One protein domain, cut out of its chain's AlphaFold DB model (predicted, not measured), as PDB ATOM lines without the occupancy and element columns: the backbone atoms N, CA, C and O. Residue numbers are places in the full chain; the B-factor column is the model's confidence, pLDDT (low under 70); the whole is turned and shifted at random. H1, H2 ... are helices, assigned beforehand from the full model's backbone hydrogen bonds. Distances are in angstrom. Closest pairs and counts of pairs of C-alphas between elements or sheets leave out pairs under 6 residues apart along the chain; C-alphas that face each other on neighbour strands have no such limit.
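AT A GLANCE: This is residues 31 to 146 of the 152 residues of an uncharacterized protein of [Bacteroides] pectinophilus ATCC 43243 (UniProt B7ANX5). H3 is the core, and the longer helices H1, H2 and H6 pack round it roughly side by side, while the short H4 and H5 make a loose arch leading from the end of H3 back towards the start of H6. The last residues of H6, 137 to 146, stick out as an arm. The 116 printed residues hold six named helices, H1 to H6 in chain order, and no named strand: all helix. The whole is compact, with a radius of gyration of the C-alphas of 14.8 A, and elongated, spanning 47 by 30 by 23 A.

IN THESE COORDINATES: Find C-alpha 35 at (12.793, 30.397, -16.879); there H1 begins, residues 35 to 51, 24.5 A long. Next come H2, residues 57 to 73, 24.6 A, and H3, residues 77 to 91, 21.2 A. Then read H4, residues 94 to 99, and H5, residues 102 to 110. H6, residues 116 to 146, runs 43.2 A to C-alpha 146 at (19.165, -9.932, -25.273), with a kink of 27 degrees near residue 123.

HOW THE PARTS SIT: Start at the hub, H3, which with H2 and H6 forms a bundle, helices side by side. H2 and H3, a helical hairpin, touch at Phe 71 and Glu 80, closest C-alphas 5.3 A, a shallow tilt of 17 degrees, opposite ways. H6 touches H3, closest C-alphas Tyr 77 and Phe 116, 5.5 A, a shallow tilt of 25 degrees, the same way. H1 touches H3, closest C-alphas Pro 35 and Thr 79, 4.6 A, a shallow tilt of 24 degrees, the same way. H5 only just touches H1, through residue 36 of H1 alone, with 3 pairs of C-alphas within 8 A; the closest are Thr 36 and Leu 109, 6.7 A. H4 is close to H1 but not clearly touching, closest C-alphas Phe 47 and Glu 94, 7.6 A. H1 and H6 are apart. Each O i to N i+4 pair is within hydrogen-bond range in H1, H2, H3, H4 and H5; in H6, 24 of 27 are.

THE WHOLE: The C-alphas of Tyr 31 and Asp 144 are the farthest apart, 49.6 A. The printed part has no cut, and its five links between helices are tight. Residues 98 to 105, of which 102 to 105 belong to H5, stand free, as do residues 137 to 146 of H6. Mean pLDDT of the printed part is 90.0; residue 31 and residues 137 to 146 are under 70.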
ATOM      1  N   TYR A  31       2.509  33.308 -10.669       67.00
ATOM      2  CA  TYR A  31       3.571  34.291 -10.434       67.00
ATOM      3  C   TYR A  31       4.952  33.671 -10.194       67.00
ATOM      4  O   TYR A  31       5.955  34.383 -10.132       67.00
ATOM      5  N   ARG A  32       5.039  32.341 -10.077       72.06
ATOM      6  CA  ARG A  32       6.285  31.640  -9.735       72.06
ATOM      7  C   ARG A  32       7.009  31.073 -10.945       72.06
ATOM      8  O   ARG A  32       8.189  30.750 -10.829       72.06
ATOM      9  N   VAL A  33       6.362  30.979 -12.106       80.19
ATOM     10  CA  VAL A  33       6.956  30.360 -13.298       80.19
ATOM     11  C   VAL A  33       8.056  31.255 -13.868       80.19
ATOM     12  O   VAL A  33       7.822  32.181 -14.639       80.19
ATOM     13  N   THR A  34       9.299  30.963 -13.491       89.25
ATOM     14  CA  THR A  34      10.482  31.629 -14.045       89.25
ATOM     15  C   THR A  34      11.228  30.695 -14.999       89.25
ATOM     16  O   THR A  34      11.218  29.477 -14.805       89.25
ATOM     17  N   PRO A  35      11.983  31.226 -15.983       91.31
ATOM     18  CA  PRO A  35      12.793  30.397 -16.879       91.31
ATOM     19  C   PRO A  35      13.762  29.470 -16.130       91.31
ATOM     20  O   PRO A  35      14.068  28.367 -16.578       91.31
ATOM     21  N   THR A  36      14.256  29.917 -14.973       91.88
ATOM     22  CA  THR A  36      15.155  29.131 -14.124       91.88
ATOM     23  C   THR A  36      14.434  27.949 -13.475       91.88
ATOM     24  O   THR A  36      15.044  26.892 -13.351       91.88
ATOM     25  N   ILE A  37      13.162  28.097 -13.093       91.62
ATOM     26  CA  ILE A  37      12.358  26.982 -12.578       91.62
ATOM     27  C   ILE A  37      12.135  25.947 -13.678       91.62
ATOM     28  O   ILE A  37      12.485  24.794 -13.473       91.62
ATOM     29  N   ILE A  38      11.758  26.366 -14.893       93.44
ATOM     30  CA  ILE A  38      11.599  25.455 -16.044       93.44
ATOM     31  C   ILE A  38      12.859  24.611 -16.307       93.44
ATOM     32  O   ILE A  38      12.759  23.427 -16.635       93.44
ATOM     33  N   TYR A  39      14.054  25.191 -16.134       95.62
ATOM     34  CA  TYR A  39      15.305  24.429 -16.210       95.62
ATOM     35  C   TYR A  39      15.355  23.294 -15.174       95.62
ATOM     36  O   TYR A  39      15.713  22.167 -15.522       95.62
ATOM     37  N   TYR A  40      15.026  23.584 -13.913       94.69
ATOM     38  CA  TYR A  40      15.056  22.592 -12.839       94.69
ATOM     39  C   TYR A  40      13.936  21.566 -12.981       94.69
ATOM     40  O   TYR A  40      14.218  20.384 -12.825       94.69
ATOM     41  N   ASP A  41      12.732  21.979 -13.365       93.75
ATOM     42  CA  ASP A  41      11.589  21.087 -13.559       93.75
ATOM     43  C   ASP A  41      11.904  20.030 -14.612       93.75
ATOM     44  O   ASP A  41      11.778  18.836 -14.355       93.75
ATOM     45  N   ILE A  42      12.385  20.451 -15.787       95.31
ATOM     46  CA  ILE A  42      12.739  19.523 -16.868       95.31
ATOM     47  C   ILE A  42      13.897  18.629 -16.433       95.31
ATOM     48  O   ILE A  42      13.803  17.409 -16.529       95.31
ATOM     49  N   ARG A  43      14.996  19.218 -15.948       95.69
ATOM     50  CA  ARG A  43      16.204  18.460 -15.611       95.69
ATOM     51  C   ARG A  43      15.932  17.442 -14.504       95.69
ATOM     52  O   ARG A  43      16.331  16.289 -14.637       95.69
ATOM     53  N   ASN A  44      15.298  17.867 -13.414       94.75
ATOM     54  CA  ASN A  44      15.100  17.024 -12.241       94.75
ATOM     55  C   ASN A  44      14.062  15.941 -12.520       94.75
ATOM     56  O   ASN A  44      14.326  14.801 -12.173       94.75
ATOM     57  N   THR A  45      12.973  16.242 -13.237       94.50
ATOM     58  CA  THR A  45      11.999  15.210 -13.640       94.50
ATOM     59  C   THR A  45      12.668  14.107 -14.463       94.50
ATOM     60  O   THR A  45      12.438  12.928 -14.213       94.50
ATOM     61  N   LEU A  46      13.550  14.464 -15.409       95.25
ATOM     62  CA  LEU A  46      14.289  13.473 -16.201       95.25
ATOM     63  C   LEU A  46      15.186  12.592 -15.319       95.25
ATOM     64  O   LEU A  46      15.206  11.380 -15.509       95.25
ATOM     65  N   PHE A  47      15.894  13.176 -14.344       95.12
ATOM     66  CA  PHE A  47      16.720  12.411 -13.404       95.12
ATOM     67  C   PHE A  47      15.894  11.530 -12.465       95.12
ATOM     68  O   PHE A  47      16.217  10.360 -12.325       95.12
ATOM     69  N   VAL A  48      14.821  12.050 -11.870       93.56
ATOM     70  CA  VAL A  48      13.944  11.293 -10.962       93.56
ATOM     71  C   VAL A  48      13.319  10.109 -11.694       93.56
ATOM     72  O   VAL A  48      13.392   8.978 -11.214       93.56
ATOM     73  N   ASN A  49      12.799  10.326 -12.906       93.31
ATOM     74  CA  ASN A  49      12.270   9.237 -13.725       93.31
ATOM     75  C   ASN A  49      13.355   8.203 -14.054       93.31
ATOM     76  O   ASN A  49      13.074   7.007 -14.043       93.31
ATOM     77  N   HIS A  50      14.589   8.645 -14.326       93.12
ATOM     78  CA  HIS A  50      15.712   7.742 -14.586       93.12
ATOM     79  C   HIS A  50      16.076   6.905 -13.356       93.12
ATOM     80  O   HIS A  50      16.186   5.688 -13.467       93.12
ATOM     81  N   MET A  51      16.189   7.540 -12.188       91.31
ATOM     82  CA  MET A  51      16.559   6.899 -10.925       91.31
ATOM     83  C   MET A  51      15.544   5.844 -10.473       91.31
ATOM     84  O   MET A  51      15.927   4.822  -9.909       91.31
ATOM     85  N   HIS A  52      14.254   6.069 -10.727       89.69
ATOM     86  CA  HIS A  52      13.179   5.155 -10.328       89.69
ATOM     87  C   HIS A  52      12.745   4.179 -11.436       89.69
ATOM     88  O   HIS A  52      11.705   3.539 -11.300       89.69
ATOM     89  N   ASN A  53      13.515   4.042 -12.523       88.56
ATOM     90  CA  ASN A  53      13.193   3.179 -13.674       88.56
ATOM     91  C   ASN A  53      11.829   3.478 -14.335       88.56
ATOM     92  O   ASN A  53      11.227   2.609 -14.956       88.56
ATOM     93  N   MET A  54      11.351   4.720 -14.234       89.94
ATOM     94  CA  MET A  54      10.117   5.208 -14.870       89.94
ATOM     95  C   MET A  54      10.413   6.013 -16.147       89.94
ATOM     96  O   MET A  54       9.572   6.756 -16.649       89.94
ATOM     97  N   PHE A  55      11.653   5.950 -16.631       92.25
ATOM     98  CA  PHE A  55      12.115   6.741 -17.759       92.25
ATOM     99  C   PHE A  55      11.806   6.050 -19.085       92.25
ATOM    100  O   PHE A  55      12.416   5.036 -19.418       92.25
ATOM    101  N   ASP A  56      10.933   6.667 -19.874       92.06
ATOM    102  CA  ASP A  56      10.706   6.316 -21.274       92.06
ATOM    103  C   ASP A  56      11.457   7.302 -22.179       92.06
ATOM    104  O   ASP A  56      11.182   8.508 -22.191       92.06
ATOM    105  N   ALA A  57      12.411   6.780 -22.953       91.44
ATOM    106  CA  ALA A  57      13.251   7.587 -23.824       91.44
ATOM    107  C   ALA A  57      12.471   8.249 -24.973       91.44
ATOM    108  O   ALA A  57      12.800   9.379 -25.351       91.44
ATOM    109  N   ASN A  58      11.449   7.585 -25.514       90.31
ATOM    110  CA  ASN A  58      10.640   8.092 -26.619       90.31
ATOM    111  C   ASN A  58       9.677   9.175 -26.131       90.31
ATOM    112  O   ASN A  58       9.595  10.252 -26.727       90.31
ATOM    113  N   LEU A  59       9.027   8.944 -24.991       93.12
ATOM    114  CA  LEU A  59       8.157   9.944 -24.376       93.12
ATOM    115  C   LEU A  59       8.948  11.180 -23.915       93.12
ATOM    116  O   LEU A  59       8.517  12.319 -24.117       93.12
ATOM    117  N   ALA A  60      10.135  10.983 -23.334       94.25
ATOM    118  CA  ALA A  60      10.981  12.078 -22.865       94.25
ATOM    119  C   ALA A  60      11.455  12.986 -24.011       94.25
ATOM    120  O   ALA A  60      11.432  14.211 -23.873       94.25
ATOM    121  N   ILE A  61      11.853  12.421 -25.160       94.56
ATOM    122  CA  ILE A  61      12.279  13.240 -26.304       94.56
ATOM    123  C   ILE A  61      11.102  13.955 -26.974       94.56
ATOM    124  O   ILE A  61      11.262  15.104 -27.389       94.56
ATOM    125  N   GLN A  62       9.937  13.307 -27.078       95.25
ATOM    126  CA  GLN A  62       8.733  13.915 -27.649       95.25
ATOM    127  C   GLN A  62       8.252  15.082 -26.781       95.25
ATOM    128  O   GLN A  62       8.246  16.220 -27.243       95.25
ATOM    129  N   SER A  63       8.014  14.841 -25.489       95.19
ATOM    130  CA  SER A  63       7.572  15.885 -24.552       95.19
ATOM    131  C   SER A  63       8.543  17.070 -24.463       95.19
ATOM    132  O   SER A  63       8.126  18.223 -24.344       95.19
ATOM    133  N   TRP A  64       9.853  16.822 -24.562       96.69
ATOM    134  CA  TRP A  64      10.849  17.889 -24.617       96.69
ATOM    135  C   TRP A  64      10.761  18.721 -25.906       96.69
ATOM    136  O   TRP A  64      10.836  19.951 -25.836       96.69
ATOM    137  N   LYS A  65      10.568  18.088 -27.072       96.12
ATOM    138  CA  LYS A  65      10.366  18.793 -28.351       96.12
ATOM    139  C   LYS A  65       9.085  19.622 -28.350       96.12
ATOM    140  O   LYS A  65       9.103  20.749 -28.849       96.12
ATOM    141  N   ASP A  66       8.014  19.104 -27.758       96.56
ATOM    142  CA  ASP A  66       6.742  19.821 -27.643       96.56
ATOM    143  C   ASP A  66       6.902  21.065 -26.766       96.56
ATOM    144  O   ASP A  66       6.493  22.158 -27.157       96.56
ATOM    145  N   ARG A  67       7.608  20.944 -25.630       95.00
ATOM    146  CA  ARG A  67       7.943  22.092 -24.768       95.00
ATOM    147  C   ARG A  67       8.783  23.142 -25.495       95.00
ATOM    148  O   ARG A  67       8.514  24.332 -25.358       95.00
ATOM    149  N   ILE A  68       9.791  22.730 -26.269       95.88
ATOM    150  CA  ILE A  68      10.602  23.664 -27.070       95.88
ATOM    151  C   ILE A  68       9.725  24.392 -28.087       95.88
ATOM    152  O   ILE A  68       9.767  25.619 -28.146       95.88
ATOM    153  N   SER A  69       8.907  23.653 -28.839       95.75
ATOM    154  CA  SER A  69       7.994  24.221 -29.837       95.75
ATOM    155  C   SER A  69       7.024  25.215 -29.199       95.75
ATOM    156  O   SER A  69       6.851  26.320 -29.711       95.75
ATOM    157  N   TYR A  70       6.465  24.872 -28.036       95.81
ATOM    158  CA  TYR A  70       5.592  25.749 -27.261       95.81
ATOM    159  C   TYR A  70       6.282  27.072 -26.893       95.81
ATOM    160  O   TYR A  70       5.780  28.143 -27.240       95.81
ATOM    161  N   PHE A  71       7.463  27.031 -26.263       95.06
ATOM    162  CA  PHE A  71       8.182  28.256 -25.885       95.06
ATOM    163  C   PHE A  71       8.644  29.072 -27.097       95.06
ATOM    164  O   PHE A  71       8.681  30.302 -27.033       95.06
ATOM    165  N   HIS A  72       8.964  28.406 -28.206       94.12
ATOM    166  CA  HIS A  72       9.343  29.068 -29.447       94.12
ATOM    167  C   HIS A  72       8.183  29.883 -30.036       94.12
ATOM    168  O   HIS A  72       8.365  31.053 -30.374       94.12
ATOM    169  N   VAL A  73       6.978  29.300 -30.103       95.56
ATOM    170  CA  VAL A  73       5.764  29.977 -30.598       95.56
ATOM    171  C   VAL A  73       5.410  31.187 -29.731       95.56
ATOM    172  O   VAL A  73       5.077  32.245 -30.264       95.56
ATOM    173  N   GLN A  74       5.569  31.073 -28.411       94.19
ATOM    174  CA  GLN A  74       5.355  32.178 -27.466       94.19
ATOM    175  C   GLN A  74       6.462  33.249 -27.504       94.19
ATOM    176  O   GLN A  74       6.381  34.243 -26.790       94.19
ATOM    177  N   LYS A  75       7.506  33.079 -28.333       93.50
ATOM    178  CA  LYS A  75       8.697  33.953 -28.404       93.50
ATOM    179  C   LYS A  75       9.465  34.052 -27.077       93.50
ATOM    180  O   LYS A  75      10.289  34.950 -26.889       93.50
ATOM    181  N   GLU A  76       9.277  33.077 -26.192       93.69
ATOM    182  CA  GLU A  76       9.924  32.950 -24.886       93.69
ATOM    183  C   GLU A  76      11.306  32.290 -25.021       93.69
ATOM    184  O   GLU A  76      11.618  31.259 -24.422       93.69
ATOM    185  N   TYR A  77      12.182  32.894 -25.832       94.19
ATOM    186  CA  TYR A  77      13.463  32.289 -26.227       94.19
ATOM    187  C   TYR A  77      14.402  32.016 -25.041       94.19
ATOM    188  O   TYR A  77      15.242  31.113 -25.089       94.19
ATOM    189  N   LYS A  78      14.291  32.787 -23.952       94.31
ATOM    190  CA  LYS A  78      15.067  32.530 -22.731       94.31
ATOM    191  C   LYS A  78      14.607  31.237 -22.057       94.31
ATOM    192  O   LYS A  78      15.447  30.459 -21.615       94.31
ATOM    193  N   THR A  79      13.303  30.998 -21.999       94.81
ATOM    194  CA  THR A  79      12.709  29.787 -21.417       94.81
ATOM    195  C   THR A  79      12.972  28.570 -22.299       94.81
ATOM    196  O   THR A  79      13.401  27.531 -21.800       94.81
ATOM    197  N   GLU A  80      12.868  28.732 -23.620       96.12
ATOM    198  CA  GLU A  80      13.292  27.731 -24.604       96.12
ATOM    199  C   GLU A  80      14.765  27.327 -24.392       96.12
ATOM    200  O   GLU A  80      15.089  26.143 -24.290       96.12
ATOM    201  N   TYR A  81      15.665  28.304 -24.223       96.50
ATOM    202  CA  TYR A  81      17.078  28.042 -23.936       96.50
ATOM    203  C   TYR A  81      17.266  27.226 -22.651       96.50
ATOM    204  O   TYR A  81      18.094  26.311 -22.607       96.50
ATOM    205  N   MET A  82      16.510  27.553 -21.600       96.56
ATOM    206  CA  MET A  82      16.550  26.839 -20.324       96.56
ATOM    207  C   MET A  82      16.087  25.387 -20.479       96.56
ATOM    208  O   MET A  82      16.756  24.492 -19.962       96.56
ATOM    209  N   ALA A  83      15.038  25.137 -21.266       96.94
ATOM    210  CA  ALA A  83      14.569  23.792 -21.589       96.94
ATOM    211  C   ALA A  83      15.605  22.974 -22.381       96.94
ATOM    212  O   ALA A  83      15.865  21.811 -22.062       96.94
ATOM    213  N   ILE A  84      16.259  23.578 -23.380       97.19
ATOM    214  CA  ILE A  84      17.316  22.906 -24.153       97.19
ATOM    215  C   ILE A  84      18.518  22.591 -23.252       97.19
ATOM    216  O   ILE A  84      19.070  21.488 -23.279       97.19
ATOM    217  N   ARG A  85      18.921  23.556 -22.420       96.56
ATOM    218  CA  ARG A  85      20.046  23.400 -21.497       96.56
ATOM    219  C   ARG A  85      19.778  22.323 -20.445       96.56
ATOM    220  O   ARG A  85      20.703  21.582 -20.125       96.56
ATOM    221  N   ALA A  86      18.552  22.231 -19.932       96.75
ATOM    222  CA  ALA A  86      18.144  21.211 -18.969       96.75
ATOM    223  C   ALA A  86      18.360  19.796 -19.519       96.75
ATOM    224  O   ALA A  86      19.031  18.989 -18.878       96.75
ATOM    225  N   MET A  87      17.896  19.534 -20.746       97.44
ATOM    226  CA  MET A  87      18.114  18.254 -21.429       97.44
ATOM    227  C   MET A  87      19.603  17.982 -21.681       97.44
ATOM    228  O   MET A  87      20.096  16.891 -21.409       97.44
ATOM    229  N   ASN A  88      20.364  18.980 -22.142       97.19
ATOM    230  CA  ASN A  88      21.810  18.820 -22.341       97.19
ATOM    231  C   ASN A  88      22.551  18.469 -21.042       97.19
ATOM    232  O   ASN A  88      23.508  17.699 -21.065       97.19
ATOM    233  N   ASP A  89      22.150  19.072 -19.927       96.38
ATOM    234  CA  ASP A  89      22.743  18.817 -18.618       96.38
ATOM    235  C   ASP A  89      22.333  17.438 -18.073       96.38
ATOM    236  O   ASP A  89      23.186  16.736 -17.537       96.38
ATOM    237  N   PHE A  90      21.095  16.992 -18.309       96.25
ATOM    238  CA  PHE A  90      20.672  15.609 -18.052       96.25
ATOM    239  C   PHE A  90      21.515  14.588 -18.834       96.25
ATOM    240  O   PHE A  90      21.979  13.591 -18.281       96.25
ATOM    241  N   LEU A  91      21.805  14.861 -20.110       95.56
ATOM    242  CA  LEU A  91      22.592  13.954 -20.949       95.56
ATOM    243  C   LEU A  91      24.020  13.713 -20.439       95.56
ATOM    244  O   LEU A  91      24.565  12.640 -20.713       95.56
ATOM    245  N   LYS A  92      24.597  14.636 -19.654       94.31
ATOM    246  CA  LYS A  92      25.909  14.453 -18.999       94.31
ATOM    247  C   LYS A  92      25.909  13.348 -17.940       94.31
ATOM    248  O   LYS A  92      26.978  12.855 -17.601       94.31
ATOM    249  N   GLY A  93      24.735  12.947 -17.450       92.12
ATOM    250  CA  GLY A  93      24.568  11.866 -16.484       92.12
ATOM    251  C   GLY A  93      24.653  12.303 -15.021       92.12
ATOM    252  O   GLY A  93      24.908  13.463 -14.691       92.12
ATOM    253  N   GLU A  94      24.419  11.341 -14.135       89.69
ATOM    254  CA  GLU A  94      24.276  11.559 -12.690       89.69
ATOM    255  C   GLU A  94      25.591  11.949 -12.009       89.69
ATOM    256  O   GLU A  94      25.594  12.814 -11.136       89.69
ATOM    257  N   GLN A  95      26.727  11.406 -12.459       91.19
ATOM    258  CA  GLN A  95      28.049  11.784 -11.939       91.19
ATOM    259  C   GLN A  95      28.300  13.291 -12.080       91.19
ATOM    260  O   GLN A  95      28.802  13.948 -11.164       91.19
ATOM    261  N   TRP A  96      27.888  13.867 -13.215       94.25
ATOM    262  CA  TRP A  96      27.941  15.309 -13.400       94.25
ATOM    263  C   TRP A  96      27.031  16.019 -12.396       94.25
ATOM    264  O   TRP A  96      27.489  16.958 -11.747       94.25
ATOM    265  N   LEU A  97      25.788  15.560 -12.217       91.62
ATOM    266  CA  LEU A  97      24.844  16.161 -11.273       91.62
ATOM    267  C   LEU A  97      25.407  16.196  -9.841       91.62
ATOM    268  O   LEU A  97      25.361  17.250  -9.210       91.62
ATOM    269  N   MET A  98      26.001  15.094  -9.373       89.81
ATOM    270  CA  MET A  98      26.610  14.991  -8.039       89.81
ATOM    271  C   MET A  98      27.822  15.917  -7.862       89.81
ATOM    272  O   MET A  98      28.050  16.452  -6.780       89.81
ATOM    273  N   SER A  99      28.589  16.158  -8.929       92.31
ATOM    274  CA  SER A  99      29.762  17.047  -8.888       92.31
ATOM    275  C   SER A  99      29.417  18.545  -8.875       92.31
ATOM    276  O   SER A  99      30.253  19.399  -8.555       92.31
ATOM    277  N   VAL A 100      28.194  18.910  -9.270       91.56
ATOM    278  CA  VAL A 100      27.820  20.304  -9.512       91.56
ATOM    279  C   VAL A 100      27.427  21.006  -8.219       91.56
ATOM    280  O   VAL A 100      26.470  20.643  -7.549       91.56
ATOM    281  N   LYS A 101      28.089  22.134  -7.934       92.06
ATOM    282  CA  LYS A 101      27.659  23.050  -6.866       92.06
ATOM    283  C   LYS A 101      26.385  23.812  -7.288       92.06
ATOM    284  O   LYS A 101      26.475  24.637  -8.211       92.06
ATOM    285  N   PRO A 102      25.231  23.610  -6.621       87.75
ATOM    286  CA  PRO A 102      23.935  24.129  -7.073       87.75
ATOM    287  C   PRO A 102      23.879  25.660  -7.099       87.75
ATOM    288  O   PRO A 102      23.405  26.246  -8.069       87.75
ATOM    289  N   GLU A 103      24.454  26.334  -6.105       90.56
ATOM    290  CA  GLU A 103      24.503  27.802  -6.026       90.56
ATOM    291  C   GLU A 103      25.249  28.425  -7.210       90.56
ATOM    292  O   GLU A 103      24.810  29.410  -7.814       90.56
ATOM    293  N   ARG A 104      26.396  27.832  -7.573       92.00
ATOM    294  CA  ARG A 104      27.218  28.293  -8.697       92.00
ATOM    295  C   ARG A 104      26.476  28.086 -10.011       92.00
ATOM    296  O   ARG A 104      26.529  28.957 -10.880       92.00
ATOM    297  N   LEU A 105      25.786  26.955 -10.160       92.25
ATOM    298  CA  LEU A 105      24.958  26.676 -11.328       92.25
ATOM    299  C   LEU A 105      23.801  27.675 -11.439       92.25
ATOM    300  O   LEU A 105      23.639  28.286 -12.495       92.25
ATOM    301  N   HIS A 106      23.054  27.892 -10.356       92.88
ATOM    302  CA  HIS A 106      21.933  28.828 -10.320       92.88
ATOM    303  C   HIS A 106      22.380  30.252 -10.664       92.88
ATOM    304  O   HIS A 106      21.828  30.884 -11.564       92.88
ATOM    305  N   ARG A 107      23.463  30.734 -10.042       92.62
ATOM    306  CA  ARG A 107      24.032  32.056 -10.346       92.62
ATOM    307  C   ARG A 107      24.429  32.181 -11.818       92.62
ATOM    308  O   ARG A 107      24.208  33.229 -12.423       92.62
ATOM    309  N   LYS A 108      24.994  31.120 -12.408       92.19
ATOM    310  CA  LYS A 108      25.311  31.079 -13.844       92.19
ATOM    311  C   LYS A 108      24.048  31.141 -14.701       92.19
ATOM    312  O   LYS A 108      24.067  31.866 -15.685       92.19
ATOM    313  N   LEU A 109      22.988  30.405 -14.355       91.75
ATOM    314  CA  LEU A 109      21.702  30.410 -15.072       91.75
ATOM    315  C   LEU A 109      21.062  31.805 -15.064       91.75
ATOM    316  O   LEU A 109      20.725  32.322 -16.127       91.75
ATOM    317  N   CYS A 110      20.999  32.458 -13.903       88.81
ATOM    318  CA  CYS A 110      20.398  33.787 -13.771       88.81
ATOM    319  C   CYS A 110      21.158  34.878 -14.543       88.81
ATOM    320  O   CYS A 110      20.550  35.834 -15.016       88.81
ATOM    321  N   ARG A 111      22.481  34.730 -14.704       89.69
ATOM    322  CA  ARG A 111      23.343  35.703 -15.397       89.69
ATOM    323  C   ARG A 111      23.493  35.464 -16.899       89.69
ATOM    324  O   ARG A 111      24.175  36.255 -17.550       89.69
ATOM    325  N   VAL A 112      22.915  34.400 -17.465       88.44
ATOM    326  CA  VAL A 112      23.068  34.133 -18.903       88.44
ATOM    327  C   VAL A 112      22.477  35.289 -19.711       88.44
ATOM    328  O   VAL A 112      21.278  35.553 -19.650       88.44
ATOM    329  N   ARG A 113      23.326  35.933 -20.516       80.94
ATOM    330  CA  ARG A 113      22.943  36.899 -21.550       80.94
ATOM    331  C   ARG A 113      23.423  36.355 -22.894       80.94
ATOM    332  O   ARG A 113      24.621  36.159 -23.074       80.94
ATOM    333  N   ARG A 114      22.496  36.037 -23.799       79.75
ATOM    334  CA  ARG A 114      22.778  35.564 -25.164       79.75
ATOM    335  C   ARG A 114      21.694  36.038 -26.123       79.75
ATOM    336  O   ARG A 114      20.574  36.320 -25.703       79.75
ATOM    337  N   LEU A 115      22.011  36.025 -27.416       80.25
ATOM    338  CA  LEU A 115      21.017  36.080 -28.488       80.25
ATOM    339  C   LEU A 115      20.303  34.725 -28.580       80.25
ATOM    340  O   LEU A 115      20.624  33.889 -29.423       80.25
ATOM    341  N   PHE A 116      19.366  34.496 -27.657       86.06
ATOM    342  CA  PHE A 116      18.721  33.195 -27.470       86.06
ATOM    343  C   PHE A 116      18.074  32.665 -28.752       86.06
ATOM    344  O   PHE A 116      18.288  31.510 -29.082       86.06
ATOM    345  N   ARG A 117      17.405  33.515 -29.539       85.62
ATOM    346  CA  ARG A 117      16.728  33.108 -30.781       85.62
ATOM    347  C   ARG A 117      17.631  32.326 -31.748       85.62
ATOM    348  O   ARG A 117      17.273  31.234 -32.160       85.62
ATOM    349  N   LEU A 118      18.801  32.868 -32.097       87.50
ATOM    350  CA  LEU A 118      19.731  32.222 -33.040       87.50
ATOM    351  C   LEU A 118      20.512  31.081 -32.389       87.50
ATOM    352  O   LEU A 118      20.807  30.075 -33.019       87.50
ATOM    353  N   HIS A 119      20.862  31.235 -31.114       91.50
ATOM    354  CA  HIS A 119      21.578  30.188 -30.401       91.50
ATOM    355  C   HIS A 119      20.711  28.932 -30.253       91.50
ATOM    356  O   HIS A 119      21.208  27.815 -30.390       91.50
ATOM    357  N   ASN A 120      19.422  29.102 -29.962       93.38
ATOM    358  CA  ASN A 120      18.510  27.999 -29.704       93.38
ATOM    359  C   ASN A 120      18.352  27.121 -30.937       93.38
ATOM    360  O   ASN A 120      18.521  25.916 -30.784       93.38
ATOM    361  N   THR A 121      18.152  27.701 -32.132       90.62
ATOM    362  CA  THR A 121      17.936  26.960 -33.394       90.62
ATOM    363  C   THR A 121      19.032  25.939 -33.696       90.62
ATOM    364  O   THR A 121      18.738  24.858 -34.202       90.62
ATOM    365  N   VAL A 122      20.280  26.251 -33.347       93.75
ATOM    366  CA  VAL A 122      21.414  25.328 -33.483       93.75
ATOM    367  C   VAL A 122      21.524  24.414 -32.264       93.75
ATOM    368  O   VAL A 122      21.703  23.202 -32.391       93.75
ATOM    369  N   PHE A 123      21.405  24.978 -31.062       95.50
ATOM    370  CA  PHE A 123      21.662  24.253 -29.823       95.50
ATOM    371  C   PHE A 123      20.700  23.078 -29.613       95.50
ATOM    372  O   PHE A 123      21.149  22.001 -29.223       95.50
ATOM    373  N   TRP A 124      19.408  23.231 -29.923       95.50
ATOM    374  CA  TRP A 124      18.444  22.140 -29.748       95.50
ATOM    375  C   TRP A 124      18.733  20.949 -30.669       95.50
ATOM    376  O   TRP A 124      18.607  19.806 -30.235       95.50
ATOM    377  N   ARG A 125      19.208  21.197 -31.898       95.75
ATOM    378  CA  ARG A 125      19.610  20.147 -32.849       95.75
ATOM    379  C   ARG A 125      20.810  19.359 -32.339       95.75
ATOM    380  O   ARG A 125      20.796  18.133 -32.373       95.75
ATOM    381  N   ILE A 126      21.813  20.049 -31.795       96.69
ATOM    382  CA  ILE A 126      22.984  19.400 -31.184       96.69
ATOM    383  C   ILE A 126      22.549  18.501 -30.022       96.69
ATOM    384  O   ILE A 126      23.001  17.364 -29.910       96.69
ATOM    385  N   VAL A 127      21.669  18.999 -29.150       96.69
ATOM    386  CA  VAL A 127      21.179  18.233 -27.996       96.69
ATOM    387  C   VAL A 127      20.335  17.041 -28.439       96.69
ATOM    388  O   VAL A 127      20.510  15.952 -27.900       96.69
ATOM    389  N   GLN A 128      19.496  17.209 -29.463       95.56
ATOM    390  CA  GLN A 128      18.730  16.120 -30.067       95.56
ATOM    391  C   GLN A 128      19.650  15.017 -30.610       95.56
ATOM    392  O   GLN A 128      19.404  13.841 -30.355       95.56
ATOM    393  N   LEU A 129      20.722  15.382 -31.320       95.38
ATOM    394  CA  LEU A 129      21.696  14.416 -31.834       95.38
ATOM    395  C   LEU A 129      22.413  13.682 -30.699       95.38
ATOM    396  O   LEU A 129      22.516  12.461 -30.735       95.38
ATOM    397  N   LYS A 130      22.853  14.395 -29.654       95.62
ATOM    398  CA  LYS A 130      23.451  13.764 -28.464       95.62
ATOM    399  C   LYS A 130      22.496  12.784 -27.788       95.62
ATOM    400  O   LYS A 130      22.935  11.728 -27.341       95.62
ATOM    401  N   TYR A 131      21.215  13.138 -27.707       94.75
ATOM    402  CA  TYR A 131      20.185  12.269 -27.153       94.75
ATOM    403  C   TYR A 131      20.047  10.990 -27.980       94.75
ATOM    404  O   TYR A 131      20.168   9.898 -27.432       94.75
ATOM    405  N   ALA A 132      19.873  11.132 -29.298       93.62
ATOM    406  CA  ALA A 132      19.761  10.001 -30.214       93.62
ATOM    407  C   ALA A 132      20.995   9.095 -30.141       93.62
ATOM    408  O   ALA A 132      20.857   7.891 -29.999       93.62
ATOM    409  N   LEU A 133      22.208   9.657 -30.137       92.88
ATOM    410  CA  LEU A 133      23.429   8.864 -29.992       92.88
ATOM    411  C   LEU A 133      23.441   8.072 -28.679       92.88
ATOM    412  O   LEU A 133      23.704   6.874 -28.695       92.88
ATOM    413  N   LYS A 134      23.116   8.706 -27.548       90.69
ATOM    414  CA  LYS A 134      23.141   8.047 -26.234       90.69
ATOM    415  C   LYS A 134      22.132   6.900 -26.130       90.69
ATOM    416  O   LYS A 134      22.474   5.852 -25.589       90.69
ATOM    417  N   TYR A 135      20.909   7.097 -26.619       87.56
ATOM    418  CA  TYR A 135      19.836   6.110 -26.468       87.56
ATOM    419  C   TYR A 135      19.809   5.069 -27.596       87.56
ATOM    420  O   TYR A 135      19.609   3.902 -27.286       87.56
ATOM    421  N   ASN A 136      20.172   5.411 -28.837       82.69
ATOM    422  CA  ASN A 136      20.339   4.415 -29.907       82.69
ATOM    423  C   ASN A 136      21.502   3.452 -29.609       82.69
ATOM    424  O   ASN A 136      21.426   2.274 -29.941       82.69
ATOM    425  N   MET A 137      22.593   3.925 -28.985       68.94
ATOM    426  CA  MET A 137      23.678   3.035 -28.533       68.94
ATOM    427  C   MET A 137      23.211   2.085 -27.424       68.94
ATOM    428  O   MET A 137      23.678   0.953 -27.349       68.94
ATOM    429  N   ARG A 138      22.287   2.538 -26.568       66.62
ATOM    430  CA  ARG A 138      21.737   1.727 -25.478       66.62
ATOM    431  C   ARG A 138      20.750   0.679 -25.987       66.62
ATOM    432  O   ARG A 138      20.798  -0.442 -25.503       66.62
ATOM    433  N   GLU A 139      19.912   1.017 -26.966       69.69
ATOM    434  CA  GLU A 139      19.044   0.044 -27.646       69.69
ATOM    435  C   GLU A 139      19.874  -1.044 -28.336       69.69
ATOM    436  O   GLU A 139      19.656  -2.217 -28.064       69.69
ATOM    437  N   LYS A 140      20.919  -0.670 -29.091       63.81
ATOM    438  CA  LYS A 140      21.841  -1.647 -29.701       63.81
ATOM    439  C   LYS A 140      22.507  -2.566 -28.675       63.81
ATOM    440  O   LYS A 140      22.493  -3.775 -28.849       63.81
ATOM    441  N   HIS A 141      23.036  -2.013 -27.579       66.44
ATOM    442  CA  HIS A 141      23.620  -2.829 -26.509       66.44
ATOM    443  C   HIS A 141      22.581  -3.786 -25.896       66.44
ATOM    444  O   HIS A 141      22.905  -4.936 -25.596       66.44
ATOM    445  N   ASN A 142      21.346  -3.330 -25.676       67.06
ATOM    446  CA  ASN A 142      20.289  -4.175 -25.127       67.06
ATOM    447  C   ASN A 142      19.911  -5.312 -26.090       67.06
ATOM    448  O   ASN A 142      19.738  -6.435 -25.624       67.06
ATOM    449  N   ASP A 143      19.855  -5.051 -27.398       66.88
ATOM    450  CA  ASP A 143      19.615  -6.077 -28.423       66.88
ATOM    451  C   ASP A 143      20.761  -7.105 -28.470       66.88
ATOM    452  O   ASP A 143      20.511  -8.310 -28.436       66.88
ATOM    453  N   ASP A 144      22.018  -6.646 -28.431       62.75
ATOM    454  CA  ASP A 144      23.210  -7.510 -28.430       62.75
ATOM    455  C   ASP A 144      23.289  -8.399 -27.171       62.75
ATOM    456  O   ASP A 144      23.773  -9.528 -27.220       62.75
ATOM    457  N   THR A 145      22.792  -7.908 -26.029       61.50
ATOM    458  CA  THR A 145      22.775  -8.659 -24.755       61.50
ATOM    459  C   THR A 145      21.537  -9.560 -24.637       61.50
ATOM    460  O   THR A 145      21.601 -10.624 -24.025       61.50
ATOM    461  N   GLY A 146      20.412  -9.163 -25.239       54.97
ATOM    462  CA  GLY A 146      19.165  -9.932 -25.273       54.97
ATOM    463  C   GLY A 146      19.211 -11.135 -26.218       54.97
ATOM    464  O   GLY A 146      18.602 -12.161 -25.922       54.97
TER     465      GLY A 146